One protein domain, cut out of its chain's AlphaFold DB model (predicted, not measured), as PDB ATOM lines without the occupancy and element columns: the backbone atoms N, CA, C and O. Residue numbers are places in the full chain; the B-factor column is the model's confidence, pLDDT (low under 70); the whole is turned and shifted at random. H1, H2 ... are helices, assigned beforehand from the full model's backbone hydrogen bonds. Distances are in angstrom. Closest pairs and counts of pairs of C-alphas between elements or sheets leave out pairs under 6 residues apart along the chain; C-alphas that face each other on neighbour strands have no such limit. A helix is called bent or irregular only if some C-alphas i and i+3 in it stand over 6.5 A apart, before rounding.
ATOM      1  N   GLU A 105     160.767 159.091 137.742       78.69
ATOM      2  CA  GLU A 105     159.352 158.695 137.846       78.69
ATOM      3  C   GLU A 105     158.879 158.758 139.302       78.69
ATOM      4  O   GLU A 105     157.865 159.384 139.619       78.69
ATOM      5  N   SER A 106     159.649 158.167 140.220       75.81
ATOM      6  CA  SER A 106     159.328 158.191 141.652       75.81
ATOM      7  C   SER A 106     159.269 159.610 142.219       75.81
ATOM      8  O   SER A 106     158.441 159.893 143.085       75.81
ATOM      9  N   GLU A 107     160.123 160.519 141.749       74.19
ATOM     10  CA  GLU A 107     160.087 161.925 142.160       74.19
ATOM     11  C   GLU A 107     158.866 162.665 141.628       74.19
ATOM     12  O   GLU A 107     158.246 163.433 142.367       74.19
ATOM     13  N   PHE A 108     158.495 162.431 140.366       78.12
ATOM     14  CA  PHE A 108     157.265 162.983 139.812       78.12
ATOM     15  C   PHE A 108     156.051 162.505 140.618       78.12
ATOM     16  O   PHE A 108     155.213 163.320 141.006       78.12
ATOM     17  N   PHE A 109     156.002 161.218 140.967       78.94
ATOM     18  CA  PHE A 109     154.950 160.656 141.810       78.94
ATOM     19  C   PHE A 109     154.924 161.285 143.215       78.94
ATOM     20  O   PHE A 109     153.883 161.742 143.690       78.94
ATOM     21  N   LEU A 110     156.073 161.340 143.891       68.75
ATOM     22  CA  LEU A 110     156.158 161.808 145.278       68.75
ATOM     23  C   LEU A 110     155.935 163.313 145.430       68.75
ATOM     24  O   LEU A 110     155.369 163.735 146.431       68.75
ATOM     25  N   HIS A 111     156.390 164.134 144.486       71.19
ATOM     26  CA  HIS A 111     156.310 165.590 144.629       71.19
ATOM     27  C   HIS A 111     155.155 166.192 143.849       71.19
ATOM     28  O   HIS A 111     154.448 167.048 144.372       71.19
ATOM     29  N   HIS A 112     154.943 165.753 142.611       81.12
ATOM     30  CA  HIS A 112     153.929 166.350 141.756       81.12
ATOM     31  C   HIS A 112     152.583 165.650 141.909       81.12
ATOM     32  O   HIS A 112     151.563 166.300 142.159       81.12
ATOM     33  N   GLU A 113     152.571 164.319 141.798       82.12
ATOM     34  CA  GLU A 113     151.323 163.568 141.871       82.12
ATOM     35  C   GLU A 113     150.698 163.666 143.264       82.12
ATOM     36  O   GLU A 113     149.496 163.885 143.384       82.12
ATOM     37  N   GLU A 114     151.491 163.603 144.331       79.19
ATOM     38  CA  GLU A 114     150.955 163.781 145.679       79.19
ATOM     39  C   GLU A 114     150.418 165.201 145.938       79.19
ATOM     40  O   GLU A 114     149.366 165.361 146.560       79.19
ATOM     41  N   GLU A 115     151.084 166.249 145.452       79.75
ATOM     42  CA  GLU A 115     150.640 167.624 145.715       79.75
ATOM     43  C   GLU A 115     149.389 167.993 144.902       79.75
ATOM     44  O   GLU A 115     148.427 168.551 145.442       79.75
ATOM     45  N   PHE A 116     149.377 167.664 143.609       82.56
ATOM     46  CA  PHE A 116     148.350 168.130 142.673       82.56
ATOM     47  C   PHE A 116     147.308 167.064 142.324       82.56
ATOM     48  O   PHE A 116     146.193 167.404 141.915       82.56
ATOM     49  N   HIS A 117     147.631 165.788 142.539       87.31
ATOM     50  CA  HIS A 117     146.841 164.637 142.112       87.31
ATOM     51  C   HIS A 117     146.590 163.603 143.235       87.31
ATOM     52  O   HIS A 117     146.286 162.454 142.950       87.31
ATOM     53  N   ALA A 118     146.591 163.981 144.519       87.25
ATOM     54  CA  ALA A 118     146.379 163.030 145.628       87.25
ATOM     55  C   ALA A 118     144.954 162.450 145.779       87.25
ATOM     56  O   ALA A 118     144.730 161.544 146.588       87.25
ATOM     57  N   THR A 119     143.952 162.979 145.070       87.44
ATOM     58  CA  THR A 119     142.550 162.541 145.201       87.44
ATOM     59  C   THR A 119     142.008 161.914 143.917       87.44
ATOM     60  O   THR A 119     142.417 162.311 142.826       87.44
ATOM     61  N   PRO A 120     141.026 160.993 143.991       87.94
ATOM     62  CA  PRO A 120     140.392 160.434 142.793       87.94
ATOM     63  C   PRO A 120     139.782 161.492 141.865       87.94
ATOM     64  O   PRO A 120     139.664 161.270 140.665       87.94
ATOM     65  N   GLU A 121     139.361 162.633 142.412       86.88
ATOM     66  CA  GLU A 121     138.832 163.758 141.646       86.88
ATOM     67  C   GLU A 121     139.925 164.492 140.858       86.88
ATOM     68  O   GLU A 121     139.662 164.969 139.754       86.88
ATOM     69  N   THR A 122     141.141 164.554 141.403       85.12
ATOM     70  CA  THR A 122     142.316 165.163 140.764       85.12
ATOM     71  C   THR A 122     143.101 164.173 139.898       85.12
ATOM     72  O   THR A 122     143.841 164.605 139.029       85.12
ATOM     73  N   GLN A 123     142.909 162.859 140.047       87.31
ATOM     74  CA  GLN A 123     143.461 161.816 139.163       87.31
ATOM     75  C   GLN A 123     142.507 161.502 138.004       87.31
ATOM     76  O   GLN A 123     142.067 160.368 137.801       87.31
ATOM     77  N   THR A 124     142.120 162.533 137.260       88.12
ATOM     78  CA  THR A 124     141.299 162.385 136.055       88.12
ATOM     79  C   THR A 124     142.069 162.895 134.849       88.12
ATOM     80  O   THR A 124     142.843 163.840 134.978       88.12
ATOM     81  N   ASP A 125     141.823 162.326 133.666       85.06
ATOM     82  CA  ASP A 125     142.471 162.735 132.409       85.06
ATOM     83  C   ASP A 125     142.377 164.254 132.148       85.06
ATOM     84  O   ASP A 125     143.223 164.833 131.477       85.06
ATOM     85  N   GLU A 126     141.336 164.908 132.670       88.50
ATOM     86  CA  GLU A 126     141.095 166.348 132.522       88.50
ATOM     87  C   GLU A 126     141.878 167.208 133.527       88.50
ATOM     88  O   GLU A 126     141.984 168.419 133.333       88.50
ATOM     89  N   SER A 127     142.384 166.608 134.607       89.12
ATOM     90  CA  SER A 127     143.067 167.310 135.697       89.12
ATOM     91  C   SER A 127     144.578 167.401 135.489       89.12
ATOM     92  O   SER A 127     145.165 168.389 135.924       89.12
ATOM     93  N   TYR A 128     145.190 166.435 134.791       89.12
ATOM     94  CA  TYR A 128     146.615 166.447 134.426       89.12
ATOM     95  C   TYR A 128     146.906 167.509 133.362       89.12
ATOM     96  O   TYR A 128     146.898 167.259 132.153       89.12
ATOM     97  N   THR A 129     147.072 168.743 133.815       89.00
ATOM     98  CA  THR A 129     147.207 169.927 132.958       89.00
ATOM     99  C   THR A 129     148.309 170.866 133.424       89.00
ATOM    100  O   THR A 129     148.520 171.908 132.791       89.00
ATOM    101  N   HIS A 130     149.019 170.519 134.499       85.81
ATOM    102  CA  HIS A 130     150.162 171.287 134.953       85.81
ATOM    103  C   HIS A 130     151.285 171.191 133.908       85.81
ATOM    104  O   HIS A 130     151.396 170.190 133.193       85.81
ATOM    105  N   PRO A 131     152.103 172.245 133.748       85.19
ATOM    106  CA  PRO A 131     153.254 172.204 132.850       85.19
ATOM    107  C   PRO A 131     154.142 170.975 133.085       85.19
ATOM    108  O   PRO A 131     154.576 170.345 132.123       85.19
ATOM    109  N   GLU A 132     154.346 170.610 134.349       79.19
ATOM    110  CA  GLU A 132     155.131 169.460 134.782       79.19
ATOM    111  C   GLU A 132     154.494 168.125 134.358       79.19
ATOM    112  O   GLU A 132     155.223 167.266 133.869       79.19
ATOM    113  N   ASP A 133     153.160 167.974 134.425       83.88
ATOM    114  CA  ASP A 133     152.441 166.792 133.908       83.88
ATOM    115  C   ASP A 133     152.756 166.555 132.427       83.88
ATOM    116  O   ASP A 133     153.102 165.457 131.989       83.88
ATOM    117  N   LEU A 134     152.638 167.621 131.630       85.25
ATOM    118  CA  LEU A 134     152.822 167.562 130.182       85.25
ATOM    119  C   LEU A 134     154.278 167.278 129.810       85.25
ATOM    120  O   LEU A 134     154.535 166.534 128.861       85.25
ATOM    121  N   GLU A 135     155.226 167.880 130.531       83.69
ATOM    122  CA  GLU A 135     156.654 167.634 130.336       83.69
ATOM    123  C   GLU A 135     157.040 166.208 130.727       83.69
ATOM    124  O   GLU A 135     157.776 165.559 129.978       83.69
ATOM    125  N   HIS A 136     156.513 165.705 131.844       85.50
ATOM    126  CA  HIS A 136     156.736 164.341 132.299       85.50
ATOM    127  C   HIS A 136     156.182 163.327 131.294       85.50
ATOM    128  O   HIS A 136     156.936 162.508 130.779       85.50
ATOM    129  N   PHE A 137     154.915 163.451 130.880       86.56
ATOM    130  CA  PHE A 137     154.321 162.550 129.882       86.56
ATOM    131  C   PHE A 137     155.023 162.600 128.524       86.56
ATOM    132  O   PHE A 137     155.140 161.578 127.847       86.56
ATOM    133  N   ALA A 138     155.509 163.772 128.110       88.81
ATOM    134  CA  ALA A 138     156.296 163.888 126.887       88.81
ATOM    135  C   ALA A 138     157.659 163.181 126.992       88.81
ATOM    136  O   ALA A 138     158.203 162.763 125.968       88.81
ATOM    137  N   ALA A 139     158.213 163.063 128.203       83.75
ATOM    138  CA  ALA A 139     159.505 162.444 128.474       83.75
ATOM    139  C   ALA A 139     159.419 160.994 128.988       83.75
ATOM    140  O   ALA A 139     160.447 160.319 128.967       83.75
ATOM    141  N   HIS A 140     158.240 160.499 129.375       86.12
ATOM    142  CA  HIS A 140     158.040 159.208 130.050       86.12
ATOM    143  C   HIS A 140     158.745 158.040 129.345       86.12
ATOM    144  O   HIS A 140     159.626 157.409 129.915       86.12
ATOM    145  N   GLU A 141     158.505 157.838 128.041       84.88
ATOM    146  CA  GLU A 141     159.144 156.739 127.286       84.88
ATOM    147  C   GLU A 141     160.686 156.833 127.286       84.88
ATOM    148  O   GLU A 141     161.404 155.833 127.199       84.88
ATOM    149  N   SER A 142     161.227 158.055 127.339       85.44
ATOM    150  CA  SER A 142     162.674 158.260 127.395       85.44
ATOM    151  C   SER A 142     163.244 157.984 128.783       85.44
ATOM    152  O   SER A 142     164.328 157.408 128.871       85.44
ATOM    153  N   ILE A 143     162.499 158.342 129.831       81.56
ATOM    154  CA  ILE A 143     162.853 158.115 131.232       81.56
ATOM    155  C   ILE A 143     162.850 156.610 131.518       81.56
ATOM    156  O   ILE A 143     163.890 156.073 131.903       81.56
ATOM    157  N   GLU A 144     161.759 155.910 131.192       84.62
ATOM    158  CA  GLU A 144     161.635 154.456 131.364       84.62
ATOM    159  C   GLU A 144     162.757 153.697 130.653       84.62
ATOM    160  O   GLU A 144     163.365 152.775 131.198       84.62
ATOM    161  N   ARG A 145     163.081 154.092 129.416       86.19
ATOM    162  CA  ARG A 145     164.149 153.439 128.651       86.19
ATOM    163  C   ARG A 145     165.530 153.697 129.254       86.19
ATOM    164  O   ARG A 145     166.386 152.810 129.187       86.19
ATOM    165  N   GLU A 146     165.786 154.888 129.787       85.19
ATOM    166  CA  GLU A 146     167.057 155.197 130.447       85.19
ATOM    167  C   GLU A 146     167.215 154.406 131.750       85.19
ATOM    168  O   GLU A 146     168.287 153.847 132.012       85.19
ATOM    169  N   GLU A 147     166.146 154.309 132.536       81.56
ATOM    170  CA  GLU A 147     166.123 153.518 133.759       81.56
ATOM    171  C   GLU A 147     166.298 152.024 133.470       81.56
ATOM    172  O   GLU A 147     167.223 151.404 134.004       81.56
ATOM    173  N   ALA A 148     165.530 151.471 132.528       87.00
ATOM    174  CA  ALA A 148     165.672 150.086 132.089       87.00
ATOM    175  C   ALA A 148     167.088 149.797 131.567       87.00
ATOM    176  O   ALA A 148     167.638 148.721 131.795       87.00
ATOM    177  N   ALA A 149     167.744 150.759 130.906       87.88
ATOM    178  CA  ALA A 149     169.136 150.604 130.485       87.88
ATOM    179  C   ALA A 149     170.115 150.550 131.671       87.88
ATOM    180  O   ALA A 149     171.112 149.816 131.628       87.88
ATOM    181  N   ARG A 150     169.849 151.315 132.734       80.12
ATOM    182  CA  ARG A 150     170.637 151.307 133.972       80.12
ATOM    183  C   ARG A 150     170.462 149.989 134.724       80.12
ATOM    184  O   ARG A 150     171.465 149.390 135.123       80.12
ATOM    185  N   GLU A 151     169.228 149.518 134.852       81.19
ATOM    186  CA  GLU A 151     168.894 148.231 135.459       81.19
ATOM    187  C   GLU A 151     169.493 147.066 134.667       81.19
ATOM    188  O   GLU A 151     170.199 146.231 135.236       81.19
ATOM    189  N   ALA A 152     169.316 147.056 133.345       89.75
ATOM    190  CA  ALA A 152     169.869 146.038 132.460       89.75
ATOM    191  C   ALA A 152     171.390 145.926 132.609       89.75
ATOM    192  O   ALA A 152     171.943 144.829 132.709       89.75
ATOM    193  N   ARG A 153     172.083 147.067 132.712       89.94
ATOM    194  CA  ARG A 153     173.527 147.102 132.968       89.94
ATOM    195  C   ARG A 153     173.897 146.515 134.329       89.94
ATOM    196  O   ARG A 153     174.939 145.870 134.435       89.94
ATOM    197  N   PHE A 154     173.094 146.771 135.358       82.50
ATOM    198  CA  PHE A 154     173.334 146.266 136.708       82.50
ATOM    199  C   PHE A 154     173.082 144.755 136.810       82.50
ATOM    200  O   PHE A 154     173.897 144.033 137.383       82.50
ATOM    201  N   GLN A 155     171.993 144.270 136.211       88.25
ATOM    202  CA  GLN A 155     171.596 142.860 136.234       88.25
ATOM    203  C   GLN A 155     172.319 142.004 135.180       88.25
ATOM    204  O   GLN A 155     172.386 140.782 135.311       88.25
ATOM    205  N   GLY A 156     172.894 142.629 134.150       90.31
ATOM    206  CA  GLY A 156     173.545 141.942 133.035       90.31
ATOM    207  C   GLY A 156     172.572 141.369 131.997       90.31
ATOM    208  O   GLY A 156     172.931 140.412 131.311       90.31
ATOM    209  N   ILE A 157     171.370 141.940 131.888       91.50
ATOM    210  CA  ILE A 157     170.333 141.581 130.904       91.50
ATOM    211  C   ILE A 157     170.281 142.613 129.763       91.50
ATOM    212  O   ILE A 157     171.073 143.560 129.742       91.50
ATOM    213  N   SER A 158     169.402 142.421 128.772       92.56
ATOM    214  CA  SER A 158     169.166 143.441 127.738       92.56
ATOM    215  C   SER A 158     168.170 144.502 128.210       92.56
ATOM    216  O   SER A 158     167.403 144.279 129.143       92.56
ATOM    217  N   VAL A 159     168.171 145.661 127.549       88.19
ATOM    218  CA  VAL A 159     167.230 146.753 127.860       88.19
ATOM    219  C   VAL A 159     165.793 146.321 127.580       88.19
ATOM    220  O   VAL A 159     164.891 146.649 128.336       88.19
ATOM    221  N   GLU A 160     165.582 145.546 126.517       90.00
ATOM    222  CA  GLU A 160     164.271 145.004 126.159       90.00
ATOM    223  C   GLU A 160     163.750 144.028 127.219       90.00
ATOM    224  O   GLU A 160     162.572 144.066 127.542       90.00
ATOM    225  N   GLU A 161     164.623 143.198 127.800       87.00
ATOM    226  CA  GLU A 161     164.241 142.272 128.871       87.00
ATOM    227  C   GLU A 161     163.872 143.017 130.162       87.00
ATOM    228  O   GLU A 161     162.928 142.617 130.836       87.00
ATOM    229  N   ALA A 162     164.563 144.118 130.482       87.06
ATOM    230  CA  ALA A 162     164.200 144.990 131.604       87.06
ATOM    231  C   ALA A 162     162.849 145.699 131.365       87.06
ATOM    232  O   ALA A 162     161.970 145.669 132.221       87.06
ATOM    233  N   LEU A 163     162.624 146.244 130.161       86.19
ATOM    234  CA  LEU A 163     161.344 146.871 129.798       86.19
ATOM    235  C   LEU A 163     160.169 145.878 129.842       86.19
ATOM    236  O   LEU A 163     159.099 146.213 130.339       86.19
ATOM    237  N   GLU A 164     160.363 144.640 129.380       87.00
ATOM    238  CA  GLU A 164     159.335 143.591 129.464       87.00
ATOM    239  C   GLU A 164     158.980 143.222 130.916       87.00
ATOM    240  O   GLU A 164     157.847 142.816 131.187       87.00
ATOM    241  N   GLN A 165     159.923 143.346 131.857       83.75
ATOM    242  CA  GLN A 165     159.653 143.138 133.283       83.75
ATOM    243  C   GLN A 165     158.784 144.264 133.858       83.75
ATOM    244  O   GLN A 165     157.877 143.978 134.642       83.75
ATOM    245  N   HIS A 166     159.002 145.507 133.421       75.69
ATOM    246  CA  HIS A 166     158.180 146.657 133.808       75.69
ATOM    247  C   HIS A 166     156.757 146.552 133.232       75.69
ATOM    248  O   HIS A 166     155.789 146.620 133.987       75.69
ATOM    249  N   GLU A 167     156.604 146.230 131.939       67.88
ATOM    250  CA  GLU A 167     155.280 146.017 131.320       67.88
ATOM    251  C   GLU A 167     154.490 144.877 131.993       67.88
ATOM    252  O   GLU A 167     153.263 144.925 132.117       67.88
ATOM    253  N   GLN A 168     155.182 143.831 132.458       53.47
ATOM    254  CA  GLN A 168     154.554 142.721 133.177       53.47
ATOM    255  C   GLN A 168     154.031 143.100 134.565       53.47
ATOM    256  O   GLN A 168     153.159 142.389 135.069       53.47
ATOM    257  N   HIS A 169     154.549 144.168 135.174       49.25
ATOM    258  CA  HIS A 169     154.083 144.701 136.455       49.25
ATOM    259  C   HIS A 169     152.879 145.653 136.306       49.25
ATOM    260  O   HIS A 169     152.087 145.758 137.247       49.25
ATOM    261  N   ASP A 170     152.686 146.264 135.130       43.69
ATOM    262  CA  ASP A 170     151.486 147.051 134.788       43.69
ATOM    263  C   ASP A 170     150.272 146.183 134.421       43.69
ATOM    264  O   ASP A 170     149.110 146.578 134.591       43.69
ATOM    265  N   GLU A 171     150.502 144.940 133.991       33.91
ATOM    266  CA  GLU A 171     149.497 143.899 134.179       33.91
ATOM    267  C   GLU A 171     149.440 143.553 135.675       33.91
ATOM    268  O   GLU A 171     150.487 143.352 136.276       33.91
TER     269      GLU A 171
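This is residues 105 to 171 of the 258 residues of the protein "EF-hand domain-containing protein" of Postia placenta MAD-698-R-SB12 (UniProt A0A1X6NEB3). Three helices form an open, loose zigzag: the long helix H2, kinked partway, makes most of the length, with H1 near its first arm H2a and H3 folding back from the far end of its second arm H2b in a V. A long loop, residues 118 to 130, makes the turn between H1 and H2 at one end, and a tight turn joins H2 to H3 at the other. The printed part has 67 residues and the named helices H1, H2 and H3 in that order, with no named strand; the class is all helix. The whole is loose, with a radius of gyration of the C-alphas of 14.2 A, and elongated, with spans of 41 by 23 by 17 A.

H1, residues 105 to 117, touches no helix. H2, residues 131 to 155, was assigned as one helix by its hydrogen bonds but is bent: C-alphas 138 and 141 are 7.7 A apart, and its arms H2a, residues 131 to 138, and H2b, residues 141 to 155, stand at a steep tilt of 61 degrees. H1 and H2a are close but not clearly touching; their closest C-alphas, of Phe 108 and His 136, are 7.7 A apart. They run opposite ways at a steep tilt of 42 degrees. H1 and H2b are also close but not clearly touching, with the closest C-alphas, of Glu 105 and Ile 143, 7.5 A apart. H3, residues 159 to 170, touches H2b with residues 159 to 163 alone; the closest C-alphas, of Ala 149 and Val 159, are 5.0 A apart. H2b and H3 run opposite ways at a steep tilt of 68 degrees, only just short of about perpendicular. H3 is apart from H1 and from H2a. Every O i to N i+4 pair is within hydrogen-bond range in H2a, H2b and H3, against 7 of 9 in H1.

H1 begins at C-alpha 105 (159.352, 158.695, 137.846) and measures 14.5 A from first to last C-alpha. It is neither bent nor irregular, but only just: C-alphas 110 and 113 are 6.2 A apart. H2a, 10.7 A long, begins at C-alpha 131 (153.254, 172.204, 132.850). H2b is 20.7 A long. H3, 17.2 A long, ends at C-alpha 170 (151.486, 147.051, 134.788).

The two C-alphas farthest apart, of Glu 121 and Gly 156, are 41.9 A apart. The printed part has no cut. The link from H1 to H2 is long, with 13 residues, and the link from H2 to H3 is tight, with 3. The mean pLDDT of the printed part is 81.9; residue 110 and residues 167 to 171 are under 70.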